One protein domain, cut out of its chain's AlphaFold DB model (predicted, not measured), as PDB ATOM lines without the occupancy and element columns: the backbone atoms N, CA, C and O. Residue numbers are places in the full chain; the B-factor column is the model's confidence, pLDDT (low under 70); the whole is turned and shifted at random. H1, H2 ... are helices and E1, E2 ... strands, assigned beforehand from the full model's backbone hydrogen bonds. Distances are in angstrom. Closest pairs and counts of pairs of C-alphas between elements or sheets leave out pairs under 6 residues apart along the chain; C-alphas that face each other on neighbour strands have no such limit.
ATOM      1  N   LEU A  31     227.978 204.529 208.501       34.41
ATOM      2  CA  LEU A  31     226.528 204.533 208.739       34.41
ATOM      3  C   LEU A  31     225.844 203.200 208.408       34.41
ATOM      4  O   LEU A  31     224.866 202.858 209.058       34.41
ATOM      5  N   ASN A  32     226.398 202.401 207.487       33.69
ATOM      6  CA  ASN A  32     225.924 201.033 207.239       33.69
ATOM      7  C   ASN A  32     226.384 200.032 208.326       33.69
ATOM      8  O   ASN A  32     226.030 198.857 208.254       33.69
ATOM      9  N   LEU A  33     227.198 200.481 209.298       40.53
ATOM     10  CA  LEU A  33     227.863 199.664 210.330       40.53
ATOM     11  C   LEU A  33     227.375 199.915 211.746       40.53
ATOM     12  O   LEU A  33     227.707 199.141 212.649       40.53
ATOM     13  N   LEU A  34     226.552 200.945 211.945       40.19
ATOM     14  CA  LEU A  34     225.587 200.860 213.028       40.19
ATOM     15  C   LEU A  34     224.855 199.541 212.808       40.19
ATOM     16  O   LEU A  34     224.544 199.232 211.651       40.19
ATOM     17  N   PRO A  35     224.620 198.715 213.843       32.59
ATOM     18  CA  PRO A  35     223.688 197.630 213.656       32.59
ATOM     19  C   PRO A  35     222.463 198.270 213.004       32.59
ATOM     20  O   PRO A  35     221.816 199.123 213.612       32.59
ATOM     21  N   LYS A  36     222.142 197.849 211.774       33.06
ATOM     22  CA  LYS A  36     220.747 197.679 211.419       33.06
ATOM     23  C   LYS A  36     220.243 196.733 212.502       33.06
ATOM     24  O   LYS A  36     220.319 195.511 212.404       33.06
ATOM     25  N   VAL A  37     219.879 197.309 213.650       29.64
ATOM     26  CA  VAL A  37     218.754 196.814 214.407       29.64
ATOM     27  C   VAL A  37     217.738 196.631 213.305       29.64
ATOM     28  O   VAL A  37     217.524 197.565 212.533       29.64
ATOM     29  N   VAL A  38     217.320 195.388 213.103       27.59
ATOM     30  CA  VAL A  38     216.249 195.060 212.176       27.59
ATOM     31  C   VAL A  38     215.056 195.859 212.691       27.59
ATOM     32  O   VAL A  38     214.371 195.451 213.621       27.59
ATOM     33  N   VAL A  39     214.968 197.098 212.233       31.62
ATOM     34  CA  VAL A  39     213.771 197.898 212.208       31.62
ATOM     35  C   VAL A  39     213.185 197.422 210.900       31.62
ATOM     36  O   VAL A  39     213.830 197.569 209.859       31.62
ATOM     37  N   ASP A  40     212.073 196.699 210.991       28.38
ATOM     38  CA  ASP A  40     211.250 196.421 209.824       28.38
ATOM     39  C   ASP A  40     211.159 197.708 208.992       28.38
ATOM     40  O   ASP A  40     210.956 198.784 209.557       28.38
ATOM     41  N   ASP A  41     211.375 197.590 207.678       30.83
ATOM     42  CA  ASP A  41     211.400 198.669 206.672       30.83
ATOM     43  C   ASP A  41     210.038 199.407 206.529       30.83
ATOM     44  O   ASP A  41     209.744 200.008 205.495       30.83
ATOM     45  N   ASP A  42     209.190 199.390 207.559       32.56
ATOM     46  CA  ASP A  42     207.951 200.152 207.624       32.56
ATOM     47  C   ASP A  42     208.273 201.620 207.962       32.56
ATOM     48  O   ASP A  42     208.364 202.004 209.124       32.56
ATOM     49  N   ASP A  43     208.526 202.388 206.898       36.41
ATOM     50  CA  ASP A  43     208.284 203.816 206.574       36.41
ATOM     51  C   ASP A  43     207.882 204.879 207.649       36.41
ATOM     52  O   ASP A  43     207.453 205.978 207.294       36.41
ATOM     53  N   GLU A  44     208.070 204.666 208.953       43.16
ATOM     54  CA  GLU A  44     207.776 205.636 210.024       43.16
ATOM     55  C   GLU A  44     209.023 205.975 210.865       43.16
ATOM     56  O   GLU A  44     209.071 205.838 212.086       43.16
ATOM     57  N   ASP A  45     210.070 206.481 210.207       50.19
ATOM     58  CA  ASP A  45     211.284 206.993 210.874       50.19
ATOM     59  C   ASP A  45     211.064 208.327 211.616       50.19
ATOM     60  O   ASP A  45     211.960 208.826 212.309       50.19
ATOM     61  N   ARG A  46     209.882 208.942 211.484       52.78
ATOM     62  CA  ARG A  46     209.503 210.068 212.339       52.78
ATOM     63  C   ARG A  46     208.879 209.509 213.608       52.78
ATOM     64  O   ARG A  46     207.890 208.794 213.509       52.78
ATOM     65  N   PRO A  47     209.420 209.833 214.791       55.25
ATOM     66  CA  PRO A  47     208.814 209.373 216.021       55.25
ATOM     67  C   PRO A  47     207.364 209.863 216.105       55.25
ATOM     68  O   PRO A  47     207.107 211.058 215.939       55.25
ATOM     69  N   ASP A  48     206.438 208.947 216.382       59.47
ATOM     70  CA  ASP A  48     205.090 209.295 216.821       59.47
ATOM     71  C   ASP A  48     205.205 209.893 218.232       59.47
ATOM     72  O   ASP A  48     205.291 209.192 219.246       59.47
ATOM     73  N   ILE A  49     205.398 211.211 218.278       69.50
ATOM     74  CA  ILE A  49     205.535 211.969 219.517       69.50
ATOM     75  C   ILE A  49     204.138 212.418 219.917       69.50
ATOM     76  O   ILE A  49     203.548 213.273 219.258       69.50
ATOM     77  N   ASP A  50     203.649 211.899 221.042       66.69
ATOM     78  CA  ASP A  50     202.444 212.417 221.685       66.69
ATOM     79  C   ASP A  50     202.712 213.842 222.208       66.69
ATOM     80  O   ASP A  50     203.308 214.055 223.270       66.69
ATOM     81  N   VAL A  51     202.349 214.835 221.391       71.94
ATOM     82  CA  VAL A  51     202.603 216.255 221.652       71.94
ATOM     83  C   VAL A  51     201.678 216.740 222.760       71.94
ATOM     84  O   VAL A  51     200.481 216.950 222.547       71.94
ATOM     85  N   LYS A  52     202.237 217.036 223.939       70.88
ATOM     86  CA  LYS A  52     201.432 217.585 225.034       70.88
ATOM     87  C   LYS A  52     200.991 219.021 224.705       70.88
ATOM     88  O   LYS A  52     201.832 219.857 224.342       70.88
ATOM     89  N   PRO A  53     199.698 219.367 224.868       57.69
ATOM     90  CA  PRO A  53     199.163 220.675 224.474       57.69
ATOM     91  C   PRO A  53     199.723 221.860 225.282       57.69
ATOM     92  O   PRO A  53     199.698 222.983 224.782       57.69
ATOM     93  N   ASN A  54     200.274 221.611 226.478       61.41
ATOM     94  CA  ASN A  54     200.800 222.626 227.404       61.41
ATOM     95  C   ASN A  54     202.269 222.366 227.810       61.41
ATOM     96  O   ASN A  54     202.621 222.518 228.976       61.41
ATOM     97  N   TYR A  55     203.123 221.918 226.886       62.69
ATOM     98  CA  TYR A  55     204.552 221.762 227.185       62.69
ATOM     99  C   TYR A  55     205.222 223.134 227.324       62.69
ATOM    100  O   TYR A  55     205.307 223.893 226.357       62.69
ATOM    101  N   GLU A  56     205.703 223.450 228.523       63.09
ATOM    102  CA  GLU A  56     206.556 224.613 228.753       63.09
ATOM    103  C   GLU A  56     208.019 224.238 228.505       63.09
ATOM    104  O   GLU A  56     208.480 223.161 228.891       63.09
ATOM    105  N   ILE A  57     208.763 225.137 227.854       60.81
ATOM    106  CA  ILE A  57     210.206 224.962 227.681       60.81
ATOM    107  C   ILE A  57     210.827 224.896 229.082       60.81
ATOM    108  O   ILE A  57     210.602 225.820 229.868       60.81
ATOM    109  N   PRO A  58     211.615 223.855 229.406       60.81
ATOM    110  CA  PRO A  58     212.248 223.743 230.710       60.81
ATOM    111  C   PRO A  58     213.086 224.990 231.004       60.81
ATOM    112  O   PRO A  58     214.098 225.245 230.354       60.81
ATOM    113  N   THR A  59     212.673 225.784 231.987       56.44
ATOM    114  CA  THR A  59     213.467 226.915 232.471       56.44
ATOM    115  C   THR A  59     214.449 226.431 233.528       56.44
ATOM    116  O   THR A  59     214.082 225.623 234.386       56.44
ATOM    117  N   ILE A  60     215.682 226.945 233.523       61.59
ATOM    118  CA  ILE A  60     216.598 226.695 234.639       61.59
ATOM    119  C   ILE A  60     216.024 227.402 235.869       61.59
ATOM    120  O   ILE A  60     215.864 228.618 235.887       61.59
ATOM    121  N   THR A  61     215.719 226.641 236.914       52.09
ATOM    122  CA  THR A  61     215.260 227.168 238.208       52.09
ATOM    123  C   THR A  61     216.402 227.769 239.048       52.09
ATOM    124  O   THR A  61     216.170 228.249 240.153       52.09
ATOM    125  N   HIS A  62     217.635 227.748 238.528       59.44
ATOM    126  CA  HIS A  62     218.899 227.985 239.226       59.44
ATOM    127  C   HIS A  62     219.864 228.809 238.356       59.44
ATOM    128  O   HIS A  62     219.862 228.692 237.134       59.44
ATOM    129  N   ASN A  63     220.737 229.613 238.966       69.81
ATOM    130  CA  ASN A  63     221.871 230.191 238.239       69.81
ATOM    131  C   ASN A  63     222.887 229.086 237.897       69.81
ATOM    132  O   ASN A  63     223.007 228.115 238.645       69.81
ATOM    133  N   PHE A  64     223.642 229.248 236.805       85.12
ATOM    134  CA  PHE A  64     224.785 228.382 236.500       85.12
ATOM    135  C   PHE A  64     225.719 228.332 237.713       85.12
ATOM    136  O   PHE A  64     226.230 229.369 238.141       85.12
ATOM    137  N   LEU A  65     225.934 227.142 238.282       87.75
ATOM    138  CA  LEU A  65     226.950 226.990 239.316       87.75
ATOM    139  C   LEU A  65     228.313 227.231 238.645       87.75
ATOM    140  O   LEU A  65     228.593 226.596 237.622       87.75
ATOM    141  N   PRO A  66     229.161 228.135 239.162       92.06
ATOM    142  CA  PRO A  66     230.500 228.312 238.622       92.06
ATOM    143  C   PRO A  66     231.348 227.067 238.901       92.06
ATOM    144  O   PRO A  66     231.135 226.345 239.877       92.06
ATOM    145  N   ILE A  67     232.277 226.767 238.004       94.81
ATOM    146  CA  ILE A  67     233.326 225.776 238.198       94.81
ATOM    147  C   ILE A  67     234.365 226.387 239.141       94.81
ATOM    148  O   ILE A  67     234.800 227.524 238.934       94.81
ATOM    149  N   SER A  68     234.717 225.656 240.195       93.75
ATOM    150  CA  SER A  68     235.697 226.071 241.193       93.75
ATOM    151  C   SER A  68     237.108 225.619 240.815       93.75
ATOM    152  O   SER A  68     237.313 224.775 239.943       93.75
ATOM    153  N   LYS A  69     238.107 226.157 241.514       93.25
ATOM    154  CA  LYS A  69     239.510 225.766 241.327       93.25
ATOM    155  C   LYS A  69     239.818 224.320 241.697       93.25
ATOM    156  O   LYS A  69     240.804 223.781 241.218       93.25
ATOM    157  N   ASP A  70     239.002 223.706 242.550       93.12
ATOM    158  CA  ASP A  70     239.222 222.325 242.988       93.12
ATOM    159  C   ASP A  70     238.759 221.321 241.916       93.12
ATOM    160  O   ASP A  70     239.131 220.149 241.936       93.12
ATOM    161  N   GLU A  71     237.983 221.790 240.934       94.69
ATOM    162  CA  GLU A  71     237.434 220.998 239.832       94.69
ATOM    163  C   GLU A  71     238.346 220.943 238.602       94.69
ATOM    164  O   GLU A  71     237.939 220.428 237.567       94.69
ATOM    165  N   MET A  72     239.568 221.463 238.677       93.75
ATOM    166  CA  MET A  72     240.552 221.380 237.594       93.75
ATOM    167  C   MET A  72     241.963 221.538 238.149       93.75
ATOM    168  O   MET A  72     242.169 222.165 239.186       93.75
ATOM    169  N   GLN A  73     242.973 221.022 237.452       93.88
ATOM    170  CA  GLN A  73     244.353 221.344 237.802       93.88
ATOM    171  C   GLN A  73     244.771 222.637 237.093       93.88
ATOM    172  O   GLN A  73     245.055 222.626 235.901       93.88
ATOM    173  N   ILE A  74     244.847 223.744 237.830       93.19
ATOM    174  CA  ILE A  74     245.396 225.016 237.332       93.19
ATOM    175  C   ILE A  74     246.931 224.953 237.363       93.19
ATOM    176  O   ILE A  74     247.515 224.459 238.333       93.19
ATOM    177  N   PHE A  75     247.592 225.419 236.300       89.44
ATOM    178  CA  PHE A  75     249.057 225.439 236.240       89.44
ATOM    179  C   PHE A  75     249.665 226.457 237.209       89.44
ATOM    180  O   PHE A  75     249.094 227.507 237.483       89.44
ATOM    181  N   SER A  76     250.853 226.165 237.737       85.12
ATOM    182  CA  SER A  76     251.605 227.162 238.500       85.12
ATOM    183  C   SER A  76     252.050 228.316 237.591       85.12
ATOM    184  O   SER A  76     252.440 228.106 236.448       85.12
ATOM    185  N   GLY A  77     251.967 229.548 238.099       84.81
ATOM    186  CA  GLY A  77     252.406 230.751 237.380       84.81
ATOM    187  C   GLY A  77     251.326 231.480 236.572       84.81
ATOM    188  O   GLY A  77     251.596 232.580 236.101       84.81
ATOM    189  N   VAL A  78     250.106 230.939 236.458       90.00
ATOM    190  CA  VAL A  78     248.962 231.657 235.860       90.00
ATOM    191  C   VAL A  78     248.098 232.334 236.929       90.00
ATOM    192  O   VAL A  78     248.076 231.920 238.091       90.00
ATOM    193  N   ASN A  79     247.359 233.379 236.549       94.06
ATOM    194  CA  ASN A  79     246.430 234.065 237.447       94.06
ATOM    195  C   ASN A  79     245.146 233.234 237.636       94.06
ATOM    196  O   ASN A  79     244.267 233.243 236.778       94.06
ATOM    197  N   GLU A  80     245.021 232.556 238.782       95.31
ATOM    198  CA  GLU A  80     243.867 231.708 239.141       95.31
ATOM    199  C   GLU A  80     242.511 232.385 238.871       95.31
ATOM    200  O   GLU A  80     241.609 231.761 238.315       95.31
ATOM    201  N   ASN A  81     242.362 233.673 239.196       96.31
ATOM    202  CA  ASN A  81     241.089 234.380 239.020       96.31
ATOM    203  C   ASN A  81     240.742 234.617 237.544       96.31
ATOM    204  O   ASN A  81     239.568 234.568 237.180       96.31
ATOM    205  N   GLU A  82     241.741 234.874 236.696       96.00
ATOM    206  CA  GLU A  82     241.537 235.020 235.248       96.00
ATOM    207  C   GLU A  82     241.161 233.679 234.624       96.00
ATOM    208  O   GLU A  82     240.187 233.600 233.881       96.00
ATOM    209  N   VAL A  83     241.838 232.603 235.028       95.31
ATOM    210  CA  VAL A  83     241.516 231.243 234.581       95.31
ATOM    211  C   VAL A  83     240.083 230.864 234.938       95.31
ATOM    212  O   VAL A  83     239.329 230.406 234.082       95.31
ATOM    213  N   LEU A  84     239.679 231.087 236.191       96.62
ATOM    214  CA  LEU A  84     238.317 230.792 236.632       96.62
ATOM    215  C   LEU A  84     237.282 231.667 235.925       96.62
ATOM    216  O   LEU A  84     236.179 231.190 235.659       96.62
ATOM    217  N   LYS A  85     237.612 232.923 235.607       96.75
ATOM    218  CA  LYS A  85     236.743 233.800 234.817       96.75
ATOM    219  C   LYS A  85     236.553 233.256 233.400       96.75
ATOM    220  O   LYS A  85     235.416 233.200 232.940       96.75
ATOM    221  N   ASP A  86     237.627 232.830 232.742       95.44
ATOM    222  CA  ASP A  86     237.587 232.328 231.368       95.44
ATOM    223  C   ASP A  86     236.860 230.985 231.269       95.44
ATOM    224  O   ASP A  86     236.002 230.801 230.405       95.44
ATOM    225  N   VAL A  87     237.131 230.060 232.194       96.25
ATOM    226  CA  VAL A  87     236.447 228.760 232.235       96.25
ATOM    227  C   VAL A  87     234.952 228.926 232.521       96.25
ATOM    228  O   VAL A  87     234.140 228.188 231.963       96.25
ATOM    229  N   ASN A  88     234.563 229.907 233.338       96.25
ATOM    230  CA  ASN A  88     233.160 230.206 233.646       96.25
ATOM    231  C   ASN A  88     232.497 231.197 232.688       96.25
ATOM    232  O   ASN A  88     231.353 231.592 232.921       96.25
ATOM    233  N   LEU A  89     233.180 231.604 231.617       95.69
ATOM    234  CA  LEU A  89     232.587 232.475 230.618       95.69
ATOM    235  C   LEU A  89     231.496 231.712 229.856       95.69
ATOM    236  O   LEU A  89     231.750 230.675 229.241       95.69
ATOM    237  N   ILE A  90     230.277 232.248 229.900       94.06
ATOM    238  CA  ILE A  90     229.093 231.713 229.224       94.06
ATOM    239  C   ILE A  90     228.497 232.851 228.392       94.06
ATOM    240  O   ILE A  90     228.244 233.934 228.922       94.06
ATOM    241  N   GLN A  91     228.294 232.623 227.092       92.19
ATOM    242  CA  GLN A  91     227.551 233.563 226.245       92.19
ATOM    243  C   GLN A  91     226.100 233.650 226.736       92.19
ATOM    244  O   GLN A  91     225.526 232.617 227.075       92.19
ATOM    245  N   ASP A  92     225.495 234.846 226.753       90.62
ATOM    246  CA  ASP A  92     224.105 235.005 227.200       90.62
ATOM    247  C   ASP A  92     223.165 234.119 226.356       90.62
ATOM    248  O   ASP A  92     222.995 234.367 225.157       90.62
ATOM    249  N   PRO A  93     222.513 233.101 226.957       91.88
ATOM    250  CA  PRO A  93     221.628 232.206 226.224       91.88
ATOM    251  C   PRO A  93     220.451 232.929 225.561       91.88
ATOM    252  O   PRO A  93     219.888 232.417 224.598       91.88
ATOM    253  N   LYS A  94     220.066 234.121 226.038       90.12
ATOM    254  CA  LYS A  94     218.986 234.915 225.429       90.12
ATOM    255  C   LYS A  94     219.354 235.486 224.061       90.12
ATOM    256  O   LYS A  94     218.460 235.842 223.298       90.12
ATOM    257  N   GLU A  95     220.645 235.599 223.760       92.56
ATOM    258  CA  GLU A  95     221.134 236.134 222.489       92.56
ATOM    259  C   GLU A  95     221.237 235.064 221.394       92.56
ATOM    260  O   GLU A  95     221.422 235.397 220.220       92.56
ATOM    261  N   LEU A  96     221.099 233.784 221.761       93.75
ATOM    262  CA  LEU A  96     221.122 232.673 220.818       93.75
ATOM    263  C   LEU A  96     219.902 232.733 219.899       93.75
ATOM    264  O   LEU A  96     218.753 232.776 220.343       93.75
ATOM    265  N   LYS A  97     220.163 232.714 218.592       95.62
ATOM    266  CA  LYS A  97     219.127 232.737 217.561       95.62
ATOM    267  C   LYS A  97     218.903 231.338 217.014       95.62
ATOM    268  O   LYS A  97     219.795 230.496 217.017       95.62
ATOM    269  N   GLU A  98     217.690 231.107 216.541       96.75
ATOM    270  CA  GLU A  98     217.370 229.889 215.816       96.75
ATOM    271  C   GLU A  98     217.952 229.960 214.397       96.75
ATOM    272  O   GLU A  98     217.882 230.993 213.726       96.75
ATOM    273  N   HIS A  99     218.518 228.850 213.942       97.00
ATOM    274  CA  HIS A  99     219.100 228.673 212.620       97.00
ATOM    275  C   HIS A  99     218.337 227.601 211.843       97.00
ATOM    276  O   HIS A  99     217.673 226.742 212.422       97.00
ATOM    277  N   SER A 100     218.473 227.616 210.517       95.56
ATOM    278  CA  SER A 100     218.008 226.541 209.639       95.56
ATOM    279  C   SER A 100     219.144 226.058 208.750       95.56
ATOM    280  O   SER A 100     219.865 226.883 208.187       95.56
ATOM    281  N   ASN A 101     219.285 224.746 208.579       90.62
ATOM    282  CA  ASN A 101     220.251 224.183 207.637       90.62
ATOM    283  C   ASN A 101     219.639 223.971 206.238       90.62
ATOM    284  O   ASN A 101     218.432 224.099 206.024       90.62
ATOM    285  N   ASN A 102     220.481 223.578 205.279       86.94
ATOM    286  CA  ASN A 102     220.076 223.306 203.893       86.94
ATOM    287  C   ASN A 102     219.146 222.083 203.739       86.94
ATOM    288  O   ASN A 102     218.675 221.813 202.638       86.94
ATOM    289  N   TYR A 103     218.878 221.348 204.821       84.06
ATOM    290  CA  TYR A 103     217.983 220.190 204.859       84.06
ATOM    291  C   TYR A 103     216.627 220.514 205.501       84.06
ATOM    292  O   TYR A 103     215.854 219.598 205.784       84.06
ATOM    293  N   GLY A 104     216.349 221.799 205.760       88.19
ATOM    294  CA  GLY A 104     215.100 222.258 206.371       88.19
ATOM    295  C   GLY A 104     214.973 221.930 207.860       88.19
ATOM    296  O   GLY A 104     213.875 222.016 208.403       88.19
ATOM    297  N   GLN A 105     216.066 221.541 208.526       91.69
ATOM    298  CA  GLN A 105     216.072 221.337 209.972       91.69
ATOM    299  C   GLN A 105     216.378 222.654 210.677       91.69
ATOM    300  O   GLN A 105     217.247 223.409 210.235       91.69
ATOM    301  N   TYR A 106     215.699 222.885 211.794       96.44
ATOM    302  CA  TYR A 106     215.878 224.067 212.629       96.44
ATOM    303  C   TYR A 106     216.607 223.701 213.912       96.44
ATOM    304  O   TYR A 106     216.329 222.652 214.493       96.44
ATOM    305  N   TYR A 107     217.523 224.551 214.362       97.94
ATOM    306  CA  TYR A 107     218.344 224.283 215.540       97.94
ATOM    307  C   TYR A 107     218.797 225.567 216.234       97.94
ATOM    308  O   TYR A 107     218.929 226.613 215.599       97.94
ATOM    309  N   TYR A 108     219.067 225.471 217.532       98.00
ATOM    310  CA  TYR A 108     219.888 226.452 218.245       98.00
ATOM    311  C   TYR A 108     221.343 225.996 218.244       98.00
ATOM    312  O   TYR A 108     221.606 224.795 218.270       98.00
ATOM    313  N   GLU A 109     222.280 226.942 218.231       98.06
ATOM    314  CA  GLU A 109     223.719 226.680 218.279       98.06
ATOM    315  C   GLU A 109     224.365 227.510 219.387       98.06
ATOM    316  O   GLU A 109     224.145 228.712 219.451       98.06
ATOM    317  N   TYR A 110     225.170 226.881 220.237       98.12
ATOM    318  CA  TYR A 110     225.989 227.532 221.258       98.12
ATOM    319  C   TYR A 110     227.445 227.118 221.059       98.12
ATOM    320  O   TYR A 110     227.737 225.926 220.986       98.12
ATOM    321  N   GLN A 111     228.369 228.076 221.003       98.00
ATOM    322  CA  GLN A 111     229.802 227.790 220.983       98.00
ATOM    323  C   GLN A 111     230.408 228.134 222.342       98.00
ATOM    324  O   GLN A 111     230.366 229.286 222.769       98.00
ATOM    325  N   ASP A 112     231.004 227.149 223.008       97.81
ATOM    326  CA  ASP A 112     231.644 227.380 224.299       97.81
ATOM    327  C   ASP A 112     232.889 228.278 224.142       97.81
ATOM    328  O   ASP A 112     233.806 227.930 223.389       97.81
ATOM    329  N   PRO A 113     232.980 229.421 224.850       96.56
ATOM    330  CA  PRO A 113     234.093 230.354 224.686       96.56
ATOM    331  C   PRO A 113     235.457 229.780 225.078       96.56
ATOM    332  O   PRO A 113     236.470 230.260 224.569       96.56
ATOM    333  N   TYR A 114     235.496 228.779 225.959       96.62
ATOM    334  CA  TYR A 114     236.734 228.210 226.482       96.62
ATOM    335  C   TYR A 114     237.259 227.071 225.590       96.62
ATOM    336  O   TYR A 114     238.336 227.174 225.008       96.62
ATOM    337  N   THR A 115     236.461 226.019 225.405       96.69
ATOM    338  CA  THR A 115     236.797 224.823 224.606       96.69
ATOM    339  C   THR A 115     236.626 225.022 223.099       96.69
ATOM    340  O   THR A 115     237.134 224.226 222.313       96.69
ATOM    341  N   LYS A 116     235.912 226.076 222.675       97.00
ATOM    342  CA  LYS A 116     235.511 226.356 221.280       97.00
ATOM    343  C   LYS A 116     234.579 225.309 220.662       97.00
ATOM    344  O   LYS A 116     234.260 225.431 219.475       97.00
ATOM    345  N   LEU A 117     234.124 224.332 221.447       98.19
ATOM    346  CA  LEU A 117     233.218 223.274 221.021       98.19
ATOM    347  C   LEU A 117     231.820 223.835 220.739       98.19
ATOM    348  O   LEU A 117     231.305 224.668 221.487       98.19
ATOM    349  N   ILE A 118     231.214 223.365 219.651       98.62
ATOM    350  CA  ILE A 118     229.873 223.759 219.224       98.62
ATOM    351  C   ILE A 118     228.851 222.748 219.750       98.62
ATOM    352  O   ILE A 118     229.011 221.545 219.566       98.62
ATOM    353  N   PHE A 119     227.770 223.235 220.348       98.69
ATOM    354  CA  PHE A 119     226.627 222.449 220.798       98.69
ATOM    355  C   PHE A 119     225.382 222.872 220.021       98.69
ATOM    356  O   PHE A 119     225.086 224.064 219.934       98.69
ATOM    357  N   ARG A 120     224.639 221.912 219.467       98.56
ATOM    358  CA  ARG A 120     223.393 222.162 218.726       98.56
ATOM    359  C   ARG A 120     222.234 221.372 219.305       98.56
ATOM    360  O   ARG A 120     222.408 220.205 219.628       98.56
ATOM    361  N   ASP A 121     221.055 221.981 219.376       98.12
ATOM    362  CA  ASP A 121     219.801 221.297 219.720       98.12
ATOM    363  C   ASP A 121     218.823 221.451 218.559       98.12
ATOM    364  O   ASP A 121     218.393 222.565 218.244       98.12
ATOM    365  N   TYR A 122     218.527 220.339 217.891       97.25
ATOM    366  CA  TYR A 122     217.640 220.305 216.737       97.25
ATOM    367  C   TYR A 122     216.186 220.191 217.183       97.25
ATOM    368  O   TYR A 122     215.844 219.455 218.109       97.25
ATOM    369  N   SER A 123     215.306 220.908 216.485       95.62
ATOM    370  CA  SER A 123     213.878 220.806 216.738       95.62
ATOM    371  C   SER A 123     213.388 219.407 216.383       95.62
ATOM    372  O   SER A 123     213.579 218.946 215.256       95.62
ATOM    373  N   TYR A 124     212.734 218.747 217.339       91.88
ATOM    374  CA  TYR A 124     212.183 217.409 217.135       91.88
ATOM    375  C   TYR A 124     210.781 217.438 216.518       91.88
ATOM    376  O   TYR A 124     210.378 216.473 215.876       91.88
ATOM    377  N   ILE A 125     210.034 218.538 216.689       91.31
ATOM    378  CA  ILE A 125     208.703 218.715 216.103       91.31
ATOM    379  C   ILE A 125     208.330 220.195 215.982       91.31
ATOM    380  O   ILE A 125     208.779 221.037 216.759       91.31
ATOM    381  N   THR A 126     207.466 220.506 215.017       90.00
ATOM    382  CA  THR A 126     206.707 221.763 214.970       90.00
ATOM    383  C   THR A 126     205.265 221.446 215.342       90.00
ATOM    384  O   THR A 126     204.651 220.599 214.697       90.00
ATOM    385  N   ASP A 127     204.741 222.072 216.393       85.25
ATOM    386  CA  ASP A 127     203.390 221.783 216.870       85.25
ATOM    387  C   ASP A 127     202.296 222.369 215.959       85.25
ATOM    388  O   ASP A 127     202.563 223.115 215.014       85.25
ATOM    389  N   GLY A 128     201.031 222.045 216.251       82.81
ATOM    390  CA  GLY A 128     199.881 222.508 215.464       82.81
ATOM    391  C   GLY A 128     199.693 224.033 215.418       82.81
ATOM    392  O   GLY A 128     198.866 224.512 214.647       82.81
ATOM    393  N   LYS A 129     200.446 224.805 216.218       86.69
ATOM    394  CA  LYS A 129     200.465 226.277 216.209       86.69
ATOM    395  C   LYS A 129     201.659 226.844 215.430       86.69
ATOM    396  O   LYS A 129     201.831 228.060 215.390       86.69
ATOM    397  N   GLY A 130     202.483 225.991 214.821       87.06
ATOM    398  CA  GLY A 130     203.696 226.393 214.114       87.06
ATOM    399  C   GLY A 130     204.896 226.641 215.032       87.06
ATOM    400  O   GLY A 130     205.897 227.187 214.570       87.06
ATOM    401  N   VAL A 131     204.822 226.265 216.315       89.50
ATOM    402  CA  VAL A 131     205.918 226.465 217.273       89.50
ATOM    403  C   VAL A 131     206.861 225.268 217.234       89.50
ATOM    404  O   VAL A 131     206.451 224.123 217.428       89.50
ATOM    405  N   ARG A 132     208.146 225.534 216.998       93.31
ATOM    406  CA  ARG A 132     209.213 224.528 217.029       93.31
ATOM    407  C   ARG A 132     209.563 224.181 218.468       93.31
ATOM    408  O   ARG A 132     209.796 225.069 219.286       93.31
ATOM    409  N   ARG A 133     209.610 222.886 218.771       92.19
ATOM    410  CA  ARG A 133     209.963 222.377 220.097       92.19
ATOM    411  C   ARG A 133     211.370 221.803 220.107       92.19
ATOM    412  O   ARG A 133     211.816 221.217 219.121       92.19
ATOM    413  N   TYR A 134     212.028 221.987 221.245       94.31
ATOM    414  CA  TYR A 134     213.434 221.694 221.509       94.31
ATOM    415  C   TYR A 134     213.553 220.968 222.847       94.31
ATOM    416  O   TYR A 134     212.723 221.180 223.738       94.31
ATOM    417  N   LEU A 135     214.531 220.070 222.987       94.25
ATOM    418  CA  LEU A 135     214.700 219.321 224.236       94.25
ATOM    419  C   LEU A 135     215.343 220.197 225.316       94.25
ATOM    420  O   LEU A 135     214.906 220.172 226.468       94.25
ATOM    421  N   LEU A 136     216.367 220.956 224.928       94.88
ATOM    422  CA  LEU A 136     217.212 221.774 225.792       94.88
ATOM    423  C   LEU A 136     216.972 223.271 225.574       94.88
ATOM    424  O   LEU A 136     216.917 224.040 226.535       94.88
ATOM    425  N   GLY A 137     216.848 223.686 224.311       94.44
ATOM    426  CA  GLY A 137     216.822 225.094 223.923       94.44
ATOM    427  C   GLY A 137     218.112 225.854 224.292       94.44
ATOM    428  O   GLY A 137     219.106 225.253 224.709       94.44
ATOM    429  N   PRO A 138     218.109 227.195 224.171       94.81
ATOM    430  CA  PRO A 138     219.291 228.031 224.403       94.81
ATOM    431  C   PRO A 138     219.959 227.835 225.773       94.81
ATOM    432  O   PRO A 138     221.170 227.637 225.871       94.81
ATOM    433  N   TYR A 139     219.161 227.847 226.842       93.31
ATOM    434  CA  TYR A 139     219.648 227.682 228.213       93.31
ATOM    435  C   TYR A 139     220.212 226.288 228.472       93.31
ATOM    436  O   TYR A 139     221.243 226.153 229.130       93.31
ATOM    437  N   GLY A 140     219.555 225.254 227.947       94.81
ATOM    438  CA  GLY A 140     220.015 223.884 228.104       94.81
ATOM    439  C   GLY A 140     221.313 223.601 227.357       94.81
ATOM    440  O   GLY A 140     222.145 222.870 227.882       94.81
ATOM    441  N   LEU A 141     221.537 224.226 226.194       97.06
ATOM    442  CA  LEU A 141     222.809 224.133 225.469       97.06
ATOM    443  C   LEU A 141     223.968 224.758 226.251       97.06
ATOM    444  O   LEU A 141     225.003 224.116 226.427       97.06
ATOM    445  N   ALA A 142     223.779 225.970 226.778       96.19
ATOM    446  CA  ALA A 142     224.777 226.608 227.633       96.19
ATOM    447  C   ALA A 142     225.048 225.781 228.904       96.19
ATOM    448  O   ALA A 142     226.193 225.670 229.343       96.19
ATOM    449  N   TYR A 143     224.011 225.157 229.478       95.69
ATOM    450  CA  TYR A 143     224.152 224.317 230.671       95.69
ATOM    451  C   TYR A 143     224.895 223.015 230.373       95.69
ATOM    452  O   TYR A 143     225.823 222.668 231.098       95.69
ATOM    453  N   LEU A 144     224.570 222.353 229.260       97.38
ATOM    454  CA  LEU A 144     225.289 221.176 228.779       97.38
ATOM    455  C   LEU A 144     226.776 221.484 228.544       97.38
ATOM    456  O   LEU A 144     227.628 220.703 228.957       97.38
ATOM    457  N   ALA A 145     227.103 222.631 227.944       97.88
ATOM    458  CA  ALA A 145     228.486 223.043 227.706       97.88
ATOM    459  C   ALA A 145     229.256 223.353 229.002       97.88
ATOM    460  O   ALA A 145     230.414 222.957 229.158       97.88
ATOM    461  N   GLN A 146     228.614 224.029 229.958       96.56
ATOM    462  CA  GLN A 146     229.204 224.285 231.271       96.56
ATOM    463  C   GLN A 146     229.482 222.977 232.020       96.56
ATOM    464  O   GLN A 146     230.553 222.794 232.597       96.56
ATOM    465  N   GLU A 147     228.542 222.041 231.971       97.06
ATOM    466  CA  GLU A 147     228.684 220.748 232.622       97.06
ATOM    467  C   GLU A 147     229.671 219.818 231.899       97.06
ATOM    468  O   GLU A 147     230.365 219.048 232.562       97.06
ATOM    469  N   PHE A 148     229.826 219.939 230.574       98.31
ATOM    470  CA  PHE A 148     230.900 219.275 229.831       98.31
ATOM    471  C   PHE A 148     232.263 219.684 230.399       98.31
ATOM    472  O   PHE A 148     233.058 218.822 230.764       98.31
ATOM    473  N   LYS A 149     232.501 220.994 230.577       97.31
ATOM    474  CA  LYS A 149     233.746 221.495 231.182       97.31
ATOM    475  C   LYS A 149     233.968 220.962 232.596       97.31
ATOM    476  O   LYS A 149     235.097 220.667 232.979       97.31
ATOM    477  N   ARG A 150     232.889 220.840 233.370       96.88
ATOM    478  CA  ARG A 150     232.933 220.376 234.757       96.88
ATOM    479  C   ARG A 150     233.237 218.881 234.873       96.88
ATOM    480  O   ARG A 150     233.997 218.507 235.764       96.88
ATOM    481  N   LYS A 151     232.609 218.037 234.049       96.69
ATOM    482  CA  LYS A 151     232.519 216.586 234.289       96.69
ATOM    483  C   LYS A 151     233.134 215.697 233.213       96.69
ATOM    484  O   LYS A 151     233.354 214.520 233.487       96.69
ATOM    485  N   VAL A 152     233.399 216.211 232.013       98.06
ATOM    486  CA  VAL A 152     234.076 215.436 230.968       98.06
ATOM    487  C   VAL A 152     235.581 215.698 231.062       98.06
ATOM    488  O   VAL A 152     235.998 216.850 230.958       98.06
ATOM    489  N   PRO A 153     236.408 214.662 231.267       97.44
ATOM    490  CA  PRO A 153     237.848 214.805 231.300       97.44
ATOM    491  C   PRO A 153     238.383 215.003 229.882       97.44
ATOM    492  O   PRO A 153     238.163 214.166 229.009       97.44
ATOM    493  N   PHE A 154     239.113 216.092 229.650       97.75
ATOM    494  CA  PHE A 154     239.679 216.412 228.340       97.75
ATOM    495  C   PHE A 154     241.099 216.974 228.421       97.75
ATOM    496  O   PHE A 154     241.480 217.673 229.364       97.75
ATOM    497  N   GLY A 155     241.882 216.682 227.386       96.69
ATOM    498  CA  GLY A 155     243.125 217.362 227.049       96.69
ATOM    499  C   GLY A 155     242.968 218.240 225.806       96.69
ATOM    500  O   GLY A 155     241.897 218.761 225.502       96.69
ATOM    501  N   THR A 156     244.059 218.405 225.057       96.94
ATOM    502  CA  THR A 156     244.085 219.234 223.836       96.94
ATOM    503  C   THR A 156     243.208 218.702 222.700       96.94
ATOM    504  O   THR A 156     242.890 219.448 221.777       96.94
ATOM    505  N   GLU A 157     242.806 217.431 222.750       97.88
ATOM    506  CA  GLU A 157     241.955 216.811 221.731       97.88
ATOM    507  C   GLU A 157     240.564 217.446 221.659       97.88
ATOM    508  O   GLU A 157     239.960 217.433 220.591       97.88
ATOM    509  N   VAL A 158     240.095 218.107 222.725       98.25
ATOM    510  CA  VAL A 158     238.811 218.829 222.714       98.25
ATOM    511  C   VAL A 158     238.715 219.855 221.577       98.25
ATOM    512  O   VAL A 158     237.640 220.054 221.022       98.25
ATOM    513  N   PHE A 159     239.839 220.456 221.166       97.31
ATOM    514  CA  PHE A 159     239.881 221.420 220.058       97.31
ATOM    515  C   PHE A 159     239.864 220.765 218.668       97.31
ATOM    516  O   PHE A 159     239.731 221.456 217.648       97.31
ATOM    517  N   ASP A 160     240.028 219.442 218.595       96.38
ATOM    518  CA  ASP A 160     239.866 218.675 217.362       96.38
ATOM    519  C   ASP A 160     238.411 218.228 217.147       96.38
ATOM    520  O   ASP A 160     237.973 218.119 215.995       96.38
ATOM    521  N   LEU A 161     237.642 218.048 218.229       97.88
ATOM    522  CA  LEU A 161     236.200 217.806 218.185       97.88
ATOM    523  C   LEU A 161     235.454 219.035 217.632       97.88
ATOM    524  O   LEU A 161     235.722 220.172 218.012       97.88
ATOM    525  N   LYS A 162     234.518 218.820 216.699       97.25
ATOM    526  CA  LYS A 162     233.839 219.913 215.982       97.25
ATOM    527  C   LYS A 162     232.492 220.282 216.574       97.25
ATOM    528  O   LYS A 162     232.217 221.473 216.701       97.25
ATOM    529  N   ALA A 163     231.656 219.300 216.899       98.31
ATOM    530  CA  ALA A 163     230.340 219.582 217.455       98.31
ATOM    531  C   ALA A 163     229.748 218.419 218.257       98.31
ATOM    532  O   ALA A 163     230.081 217.253 218.032       98.31
ATOM    533  N   VAL A 164     228.818 218.775 219.140       98.75
ATOM    534  CA  VAL A 164     227.864 217.894 219.814       98.75
ATOM    535  C   VAL A 164     226.461 218.286 219.352       98.75
ATOM    536  O   VAL A 164     226.045 219.431 219.518       98.75
ATOM    537  N   GLU A 165     225.721 217.351 218.767       98.44
ATOM    538  CA  GLU A 165     224.399 217.587 218.191       98.44
ATOM    539  C   GLU A 165     223.330 216.768 218.914       98.44
ATOM    540  O   GLU A 165     223.373 215.541 218.933       98.44
ATOM    541  N   VAL A 166     222.339 217.439 219.490       98.19
ATOM    542  CA  VAL A 166     221.224 216.826 220.215       98.19
ATOM    543  C   VAL A 166     220.020 216.702 219.283       98.19
ATOM    544  O   VAL A 166     219.622 217.670 218.638       98.19
ATOM    545  N   ASN A 167     219.440 215.499 219.219       94.94
ATOM    546  CA  ASN A 167     218.228 215.163 218.462       94.94
ATOM    547  C   ASN A 167     218.302 215.434 216.949       94.94
ATOM    548  O   ASN A 167     217.285 215.689 216.302       94.94
ATOM    549  N   ASN A 168     219.490 215.335 216.344       93.88
ATOM    550  CA  ASN A 168     219.594 215.322 214.886       93.88
ATOM    551  C   ASN A 168     219.162 213.955 214.323       93.88
ATOM    552  O   ASN A 168     219.992 213.118 213.960       93.88
ATOM    553  N   TYR A 169     217.849 213.732 214.234       89.69
ATOM    554  CA  TYR A 169     217.273 212.448 213.814       89.69
ATOM    555  C   TYR A 169     217.532 212.065 212.352       89.69
ATOM    556  O   TYR A 169     217.262 210.933 211.966       89.69
ATOM    557  N   LYS A 170     218.120 212.960 211.544       87.81
ATOM    558  CA  LYS A 170     218.645 212.577 210.224       87.81
ATOM    559  C   LYS A 170     219.937 211.755 210.312       87.81
ATOM    560  O   LYS A 170     220.330 211.153 209.316       87.81
ATOM    561  N   VAL A 171     220.615 211.754 211.461       88.56
ATOM    562  CA  VAL A 171     221.889 211.046 211.682       88.56
ATOM    563  C   VAL A 171     221.735 209.920 212.701       88.56
ATOM    564  O   VAL A 171     222.202 208.811 212.456       88.56
ATOM    565  N   ILE A 172     221.096 210.196 213.842       87.44
ATOM    566  CA  ILE A 172     220.954 209.240 214.947       87.44
ATOM    567  C   ILE A 172     219.505 208.759 215.077       87.44
ATOM    568  O   ILE A 172     218.580 209.564 215.154       87.44
ATOM    569  N   THR A 173     219.296 207.443 215.120       84.25
ATOM    570  CA  THR A 173     217.957 206.840 215.247       84.25
ATOM    571  C   THR A 173     217.550 206.670 216.711       84.25
ATOM    572  O   THR A 173     218.399 206.649 217.604       84.25
ATOM    573  N   ARG A 174     216.250 206.450 216.971       78.44
ATOM    574  CA  ARG A 174     215.695 206.148 218.314       78.44
ATOM    575  C   ARG A 174     216.305 204.928 219.012       78.44
ATOM    576  O   ARG A 174     216.122 204.771 220.212       78.44
ATOM    577  N   ALA A 175     216.989 204.061 218.266       79.31
ATOM    578  CA  ALA A 175     217.604 202.852 218.801       79.31
ATOM    579  C   ALA A 175     218.988 203.100 219.425       79.31
ATOM    580  O   ALA A 175     219.485 202.221 220.128       79.31
ATOM    581  N   SER A 176     219.606 204.263 219.180       86.25
ATOM    582  CA  SER A 176     220.881 204.639 219.793       86.25
ATOM    583  C   SER A 176     220.731 205.879 220.662       86.25
ATOM    584  O   SER A 176     220.096 206.850 220.253       86.25
ATOM    585  N   ASN A 177     221.360 205.861 221.837       90.44
ATOM    586  CA  ASN A 177     221.435 207.022 222.725       90.44
ATOM    587  C   ASN A 177     222.518 208.013 222.268       90.44
ATOM    588  O   ASN A 177     222.363 209.218 222.457       90.44
ATOM    589  N   GLY A 178     223.605 207.510 221.675       94.25
ATOM    590  CA  GLY A 178     224.779 208.279 221.269       94.25
ATOM    591  C   GLY A 178     225.401 207.755 219.977       94.25
ATOM    592  O   GLY A 178     225.124 206.629 219.555       94.25
ATOM    593  N   LEU A 179     226.178 208.600 219.303       93.75
ATOM    594  CA  LEU A 179     226.991 208.219 218.154       93.75
ATOM    595  C   LEU A 179     228.128 209.218 217.941       93.75
ATOM    596  O   LEU A 179     227.882 210.380 217.626       93.75
ATOM    597  N   TYR A 180     229.370 208.758 218.006       94.81
ATOM    598  CA  TYR A 180     230.525 209.496 217.512       94.81
ATOM    599  C   TYR A 180     230.877 209.107 216.068       94.81
ATOM    600  O   TYR A 180     231.008 207.930 215.737       94.81
ATOM    601  N   ILE A 181     231.085 210.106 215.200       92.38
ATOM    602  CA  ILE A 181     231.521 209.907 213.808       92.38
ATOM    603  C   ILE A 181     232.943 210.465 213.628       92.38
ATOM    604  O   ILE A 181     233.108 211.677 213.431       92.38
ATOM    605  N   PRO A 182     233.985 209.606 213.625       90.19
ATOM    606  CA  PRO A 182     235.384 210.030 213.543       90.19
ATOM    607  C   PRO A 182     235.730 210.874 212.313       90.19
ATOM    608  O   PRO A 182     236.580 211.757 212.387       90.19
ATOM    609  N   GLN A 183     235.081 210.613 211.173       87.94
ATOM    610  CA  GLN A 183     235.365 211.280 209.900       87.94
ATOM    611  C   GLN A 183     235.052 212.768 209.928       87.94
ATOM    612  O   GLN A 183     235.716 213.519 209.228       87.94
ATOM    613  N   ILE A 184     234.043 213.181 210.698       92.81
ATOM    614  CA  ILE A 184     233.628 214.587 210.830       92.81
ATOM    615  C   ILE A 184     233.859 215.137 212.231       92.81
ATOM    616  O   ILE A 184     233.630 216.324 212.458       92.81
ATOM    617  N   LYS A 185     234.331 214.279 213.145       94.81
ATOM    618  CA  LYS A 185     234.663 214.598 214.533       94.81
ATOM    619  C   LYS A 185     233.459 215.227 215.246       94.81
ATOM    620  O   LYS A 185     233.566 216.311 215.816       94.81
ATOM    621  N   GLN A 186     232.301 214.574 215.144       97.38
ATOM    622  CA  GLN A 186     231.049 215.030 215.758       97.38
ATOM    623  C   GLN A 186     230.406 213.930 216.584       97.38
ATOM    624  O   GLN A 186     230.479 212.754 216.224       97.38
ATOM    625  N   ILE A 187     229.783 214.350 217.680       98.56
ATOM    626  CA  ILE A 187     228.993 213.513 218.575       98.56
ATOM    627  C   ILE A 187     227.521 213.840 218.348       98.56
ATOM    628  O   ILE A 187     227.144 215.007 218.312       98.56
ATOM    629  N   TYR A 188     226.692 212.812 218.246       97.88
ATOM    630  CA  TYR A 188     225.243 212.914 218.159       97.88
ATOM    631  C   TYR A 188     224.639 212.295 219.410       97.88
ATOM    632  O   TYR A 188     224.996 211.181 219.781       97.88
ATOM    633  N   LEU A 189     223.732 213.016 220.058       97.31
ATOM    634  CA  LEU A 189     223.019 212.577 221.247       97.31
ATOM    635  C   LEU A 189     221.534 212.461 220.933       97.31
ATOM    636  O   LEU A 189     220.951 213.320 220.267       97.31
ATOM    637  N   ASN A 190     220.912 211.422 221.465       93.25
ATOM    638  CA  ASN A 190     219.496 211.171 221.323       93.25
ATOM    639  C   ASN A 190     218.800 211.277 222.680       93.25
ATOM    640  O   ASN A 190     218.983 210.441 223.562       93.25
ATOM    641  N   GLY A 191     217.965 212.300 222.832       92.31
ATOM    642  CA  GLY A 191     217.132 212.502 224.010       92.31
ATOM    643  C   GLY A 191     215.673 212.105 223.806       92.31
ATOM    644  O   GLY A 191     214.812 212.647 224.492       92.31
ATOM    645  N   TYR A 192     215.372 211.190 222.878       88.94
ATOM    646  CA  TYR A 192     214.007 210.755 222.558       88.94
ATOM    647  C   TYR A 192     213.209 210.332 223.801       88.94
ATOM    648  O   TYR A 192     212.059 210.728 223.975       88.94
ATOM    649  N   THR A 193     213.836 209.589 224.716       86.50
ATOM    650  CA  THR A 193     213.206 209.118 225.962       86.50
ATOM    651  C   THR A 193     212.863 210.242 226.947       86.50
ATOM    652  O   THR A 193     212.076 210.025 227.866       86.50
ATOM    653  N   LEU A 194     213.420 211.440 226.746       89.31
ATOM    654  CA  LEU A 194     213.248 212.624 227.589       89.31
ATOM    655  C   LEU A 194     212.225 213.619 227.024       89.31
ATOM    656  O   LEU A 194     211.820 214.548 227.733       89.31
ATOM    657  N   LEU A 195     211.825 213.455 225.759       88.62
ATOM    658  CA  LEU A 195     210.881 214.349 225.091       88.62
ATOM    659  C   LEU A 195     209.524 214.335 225.795       88.62
ATOM    660  O   LEU A 195     209.037 213.285 226.212       88.62
ATOM    661  N   GLU A 196     208.919 215.518 225.926       85.06
ATOM    662  CA  GLU A 196     207.569 215.698 226.487       85.06
ATOM    663  C   GLU A 196     207.397 215.119 227.918       85.06
ATOM    664  O   GLU A 196     206.283 214.881 228.396       85.06
ATOM    665  N   THR A 197     208.502 214.907 228.640       86.38
ATOM    666  CA  THR A 197     208.513 214.549 230.068       86.38
ATOM    667  C   THR A 197     208.471 215.801 230.948       86.38
ATOM    668  O   THR A 197     208.904 216.881 230.532       86.38
ATOM    669  N   ASN A 198     207.995 215.648 232.186       82.81
ATOM    670  CA  ASN A 198     208.047 216.686 233.224       82.81
ATOM    671  C   ASN A 198     209.441 216.849 233.863       82.81
ATOM    672  O   ASN A 198     209.588 217.624 234.807       82.81
ATOM    673  N   LEU A 199     210.456 216.129 233.371       88.06
ATOM    674  CA  LEU A 199     211.823 216.257 233.864       88.06
ATOM    675  C   LEU A 199     212.329 217.686 233.648       88.06
ATOM    676  O   LEU A 199     212.175 218.274 232.567       88.06
ATOM    677  N   ASN A 200     212.951 218.232 234.691       88.44
ATOM    678  CA  ASN A 200     213.554 219.554 234.635       88.44
ATOM    679  C   ASN A 200     214.833 219.528 233.768       88.44
ATOM    680  O   ASN A 200     215.297 218.481 233.311       88.44
ATOM    681  N   LEU A 201     215.409 220.704 233.512       90.06
ATOM    682  CA  LEU A 201     216.587 220.798 232.651       90.06
ATOM    683  C   LEU A 201     217.836 220.127 233.251       90.06
ATOM    684  O   LEU A 201     218.640 219.581 232.499       90.06
ATOM    685  N   TYR A 202     217.980 220.134 234.581       90.50
ATOM    686  CA  TYR A 202     219.075 219.452 235.278       90.50
ATOM    687  C   TYR A 202     219.036 217.946 235.010       90.50
ATOM    688  O   TYR A 202     220.027 217.376 234.567       90.50
ATOM    689  N   ASP A 203     217.865 217.334 235.165       91.75
ATOM    690  CA  ASP A 203     217.621 215.911 234.927       91.75
ATOM    691  C   ASP A 203     217.870 215.516 233.463       91.75
ATOM    692  O   ASP A 203     218.503 214.497 233.174       91.75
ATOM    693  N   LYS A 204     217.418 216.352 232.520       93.31
ATOM    694  CA  LYS A 204     217.638 216.135 231.081       93.31
ATOM    695  C   LYS A 204     219.123 216.185 230.721       93.31
ATOM    696  O   LYS A 204     219.609 215.298 230.018       93.31
ATOM    697  N   VAL A 205     219.856 217.186 231.218       94.75
ATOM    698  CA  VAL A 205     221.308 217.288 231.000       94.75
ATOM    699  C   VAL A 205     222.052 216.150 231.693       94.75
ATOM    700  O   VAL A 205     222.938 215.565 231.077       94.75
ATOM    701  N   ALA A 206     221.658 215.769 232.910       93.19
ATOM    702  CA  ALA A 206     222.252 214.650 233.633       93.19
ATOM    703  C   ALA A 206     222.186 213.338 232.835       93.19
ATOM    704  O   ALA A 206     223.191 212.628 232.738       93.19
ATOM    705  N   GLN A 207     221.041 213.043 232.205       92.06
ATOM    706  CA  GLN A 207     220.900 211.859 231.355       92.06
ATOM    707  C   GLN A 207     221.810 211.932 230.119       92.06
ATOM    708  O   GLN A 207     222.551 210.985 229.847       92.06
ATOM    709  N   LEU A 208     221.782 213.056 229.390       95.44
ATOM    710  CA  LEU A 208     222.575 213.243 228.169       95.44
ATOM    711  C   LEU A 208     224.084 213.231 228.440       95.44
ATOM    712  O   LEU A 208     224.848 212.754 227.603       95.44
ATOM    713  N   MET A 209     224.521 213.724 229.603       96.88
ATOM    714  CA  MET A 209     225.940 213.854 229.932       96.88
ATOM    715  C   MET A 209     226.645 212.499 230.026       96.88
ATOM    716  O   MET A 209     227.789 212.384 229.600       96.88
ATOM    717  N   SER A 210     225.966 211.463 230.531       93.44
ATOM    718  CA  SER A 210     226.544 210.112 230.590       93.44
ATOM    719  C   SER A 210     226.864 209.567 229.191       93.44
ATOM    720  O   SER A 210     227.930 208.999 228.964       93.44
ATOM    721  N   THR A 211     225.974 209.806 228.226       95.38
ATOM    722  CA  THR A 211     226.185 209.433 226.827       95.38
ATOM    723  C   THR A 211     227.232 210.320 226.165       95.38
ATOM    724  O   THR A 211     228.113 209.806 225.487       95.38
ATOM    725  N   LEU A 212     227.198 211.632 226.402       98.25
ATOM    726  CA  LEU A 212     228.213 212.551 225.887       98.25
ATOM    727  C   LEU A 212     229.619 212.174 226.361       98.25
ATOM    728  O   LEU A 212     230.548 212.184 225.561       98.25
ATOM    729  N   PHE A 213     229.768 211.797 227.631       98.38
ATOM    730  CA  PHE A 213     231.028 211.301 228.175       98.38
ATOM    731  C   PHE A 213     231.503 210.050 227.421       98.38
ATOM    732  O   PHE A 213     232.653 210.000 226.985       98.38
ATOM    733  N   HIS A 214     230.623 209.059 227.224       97.31
ATOM    734  CA  HIS A 214     230.939 207.833 226.478       97.31
ATOM    735  C   HIS A 214     231.409 208.147 225.051       97.31
ATOM    736  O   HIS A 214     232.496 207.736 224.645       97.31
ATOM    737  N   GLU A 215     230.641 208.945 224.307       98.00
ATOM    738  CA  GLU A 215     230.989 209.313 222.931       98.00
ATOM    739  C   GLU A 215     232.261 210.174 222.852       98.00
ATOM    740  O   GLU A 215     233.064 210.036 221.926       98.00
ATOM    741  N   TYR A 216     232.506 211.024 223.852       98.69
ATOM    742  CA  TYR A 216     233.748 211.787 223.950       98.69
ATOM    743  C   TYR A 216     234.961 210.874 224.151       98.69
ATOM    744  O   TYR A 216     236.016 211.098 223.558       98.69
TER     745      TYR A 216
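This is residues 31 to 216 of the 748 residues of an uncharacterized protein of Mycoplasma sp. Pen4 (UniProt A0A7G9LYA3). With little regular structure, the domain is a strongly twisted sheet, E1 E2 E3 E4 E6 E5, mixed, with H2 and H4 over one face; unnamed residues 31 to 79 run along the outside. The 186 printed residues hold, in order, H1 E1 E2 E3 H2 H3 E4 E5 E6 H4, mixed in class, with only 69 residues in named elements. The whole is compact, radius of gyration of the C-alphas 17.4 A, but elongated, 61 by 39 by 29 A.

The strands are E1, residues 98 to 100, E2, 106 to 111, 16.7 A long, E3, 118 to 122, E4, 163 to 166, E5, 178 to 181, and E6, 186 to 189. H1 is residues 80 to 87, from C-alpha 80 at (243.867, 231.708, 239.141); H2 is 137 to 151, 20.6 A; H3 is 156 to 159; H4 is 201 to 216, 21.2 A, ending at C-alpha 216 (233.748, 211.787, 223.950).

E1 E2 E3 is a meander, each strand the antiparallel neighbour of the one before; N 110 and O 119, 2.8 A, are within hydrogen-bond range. E3, H2 H3, E4 is a strand-helix-strand unit, parallel neighbours joined through helices, its crossover left-handed; N 164 and O 118 are 2.8 A apart. H2 and H4, on the same face, touch at a steep tilt of 54 degrees, the closest C-alphas, of Leu 144 and Val 205, 6.0 A apart. H1 and H3 are not on the sheet. Every O i to N i+4 pair is within range in H1 and H2, 10 of 12 in H4.

The farthest C-alphas, of Asp 42 and Gly 77, are 61.6 A apart. The printed part has no cut; the links E3 to H2, E4 to E5 and E6 to H4 are long. pLDDT is under 70 in residues 31 to 50 and 53 to 63.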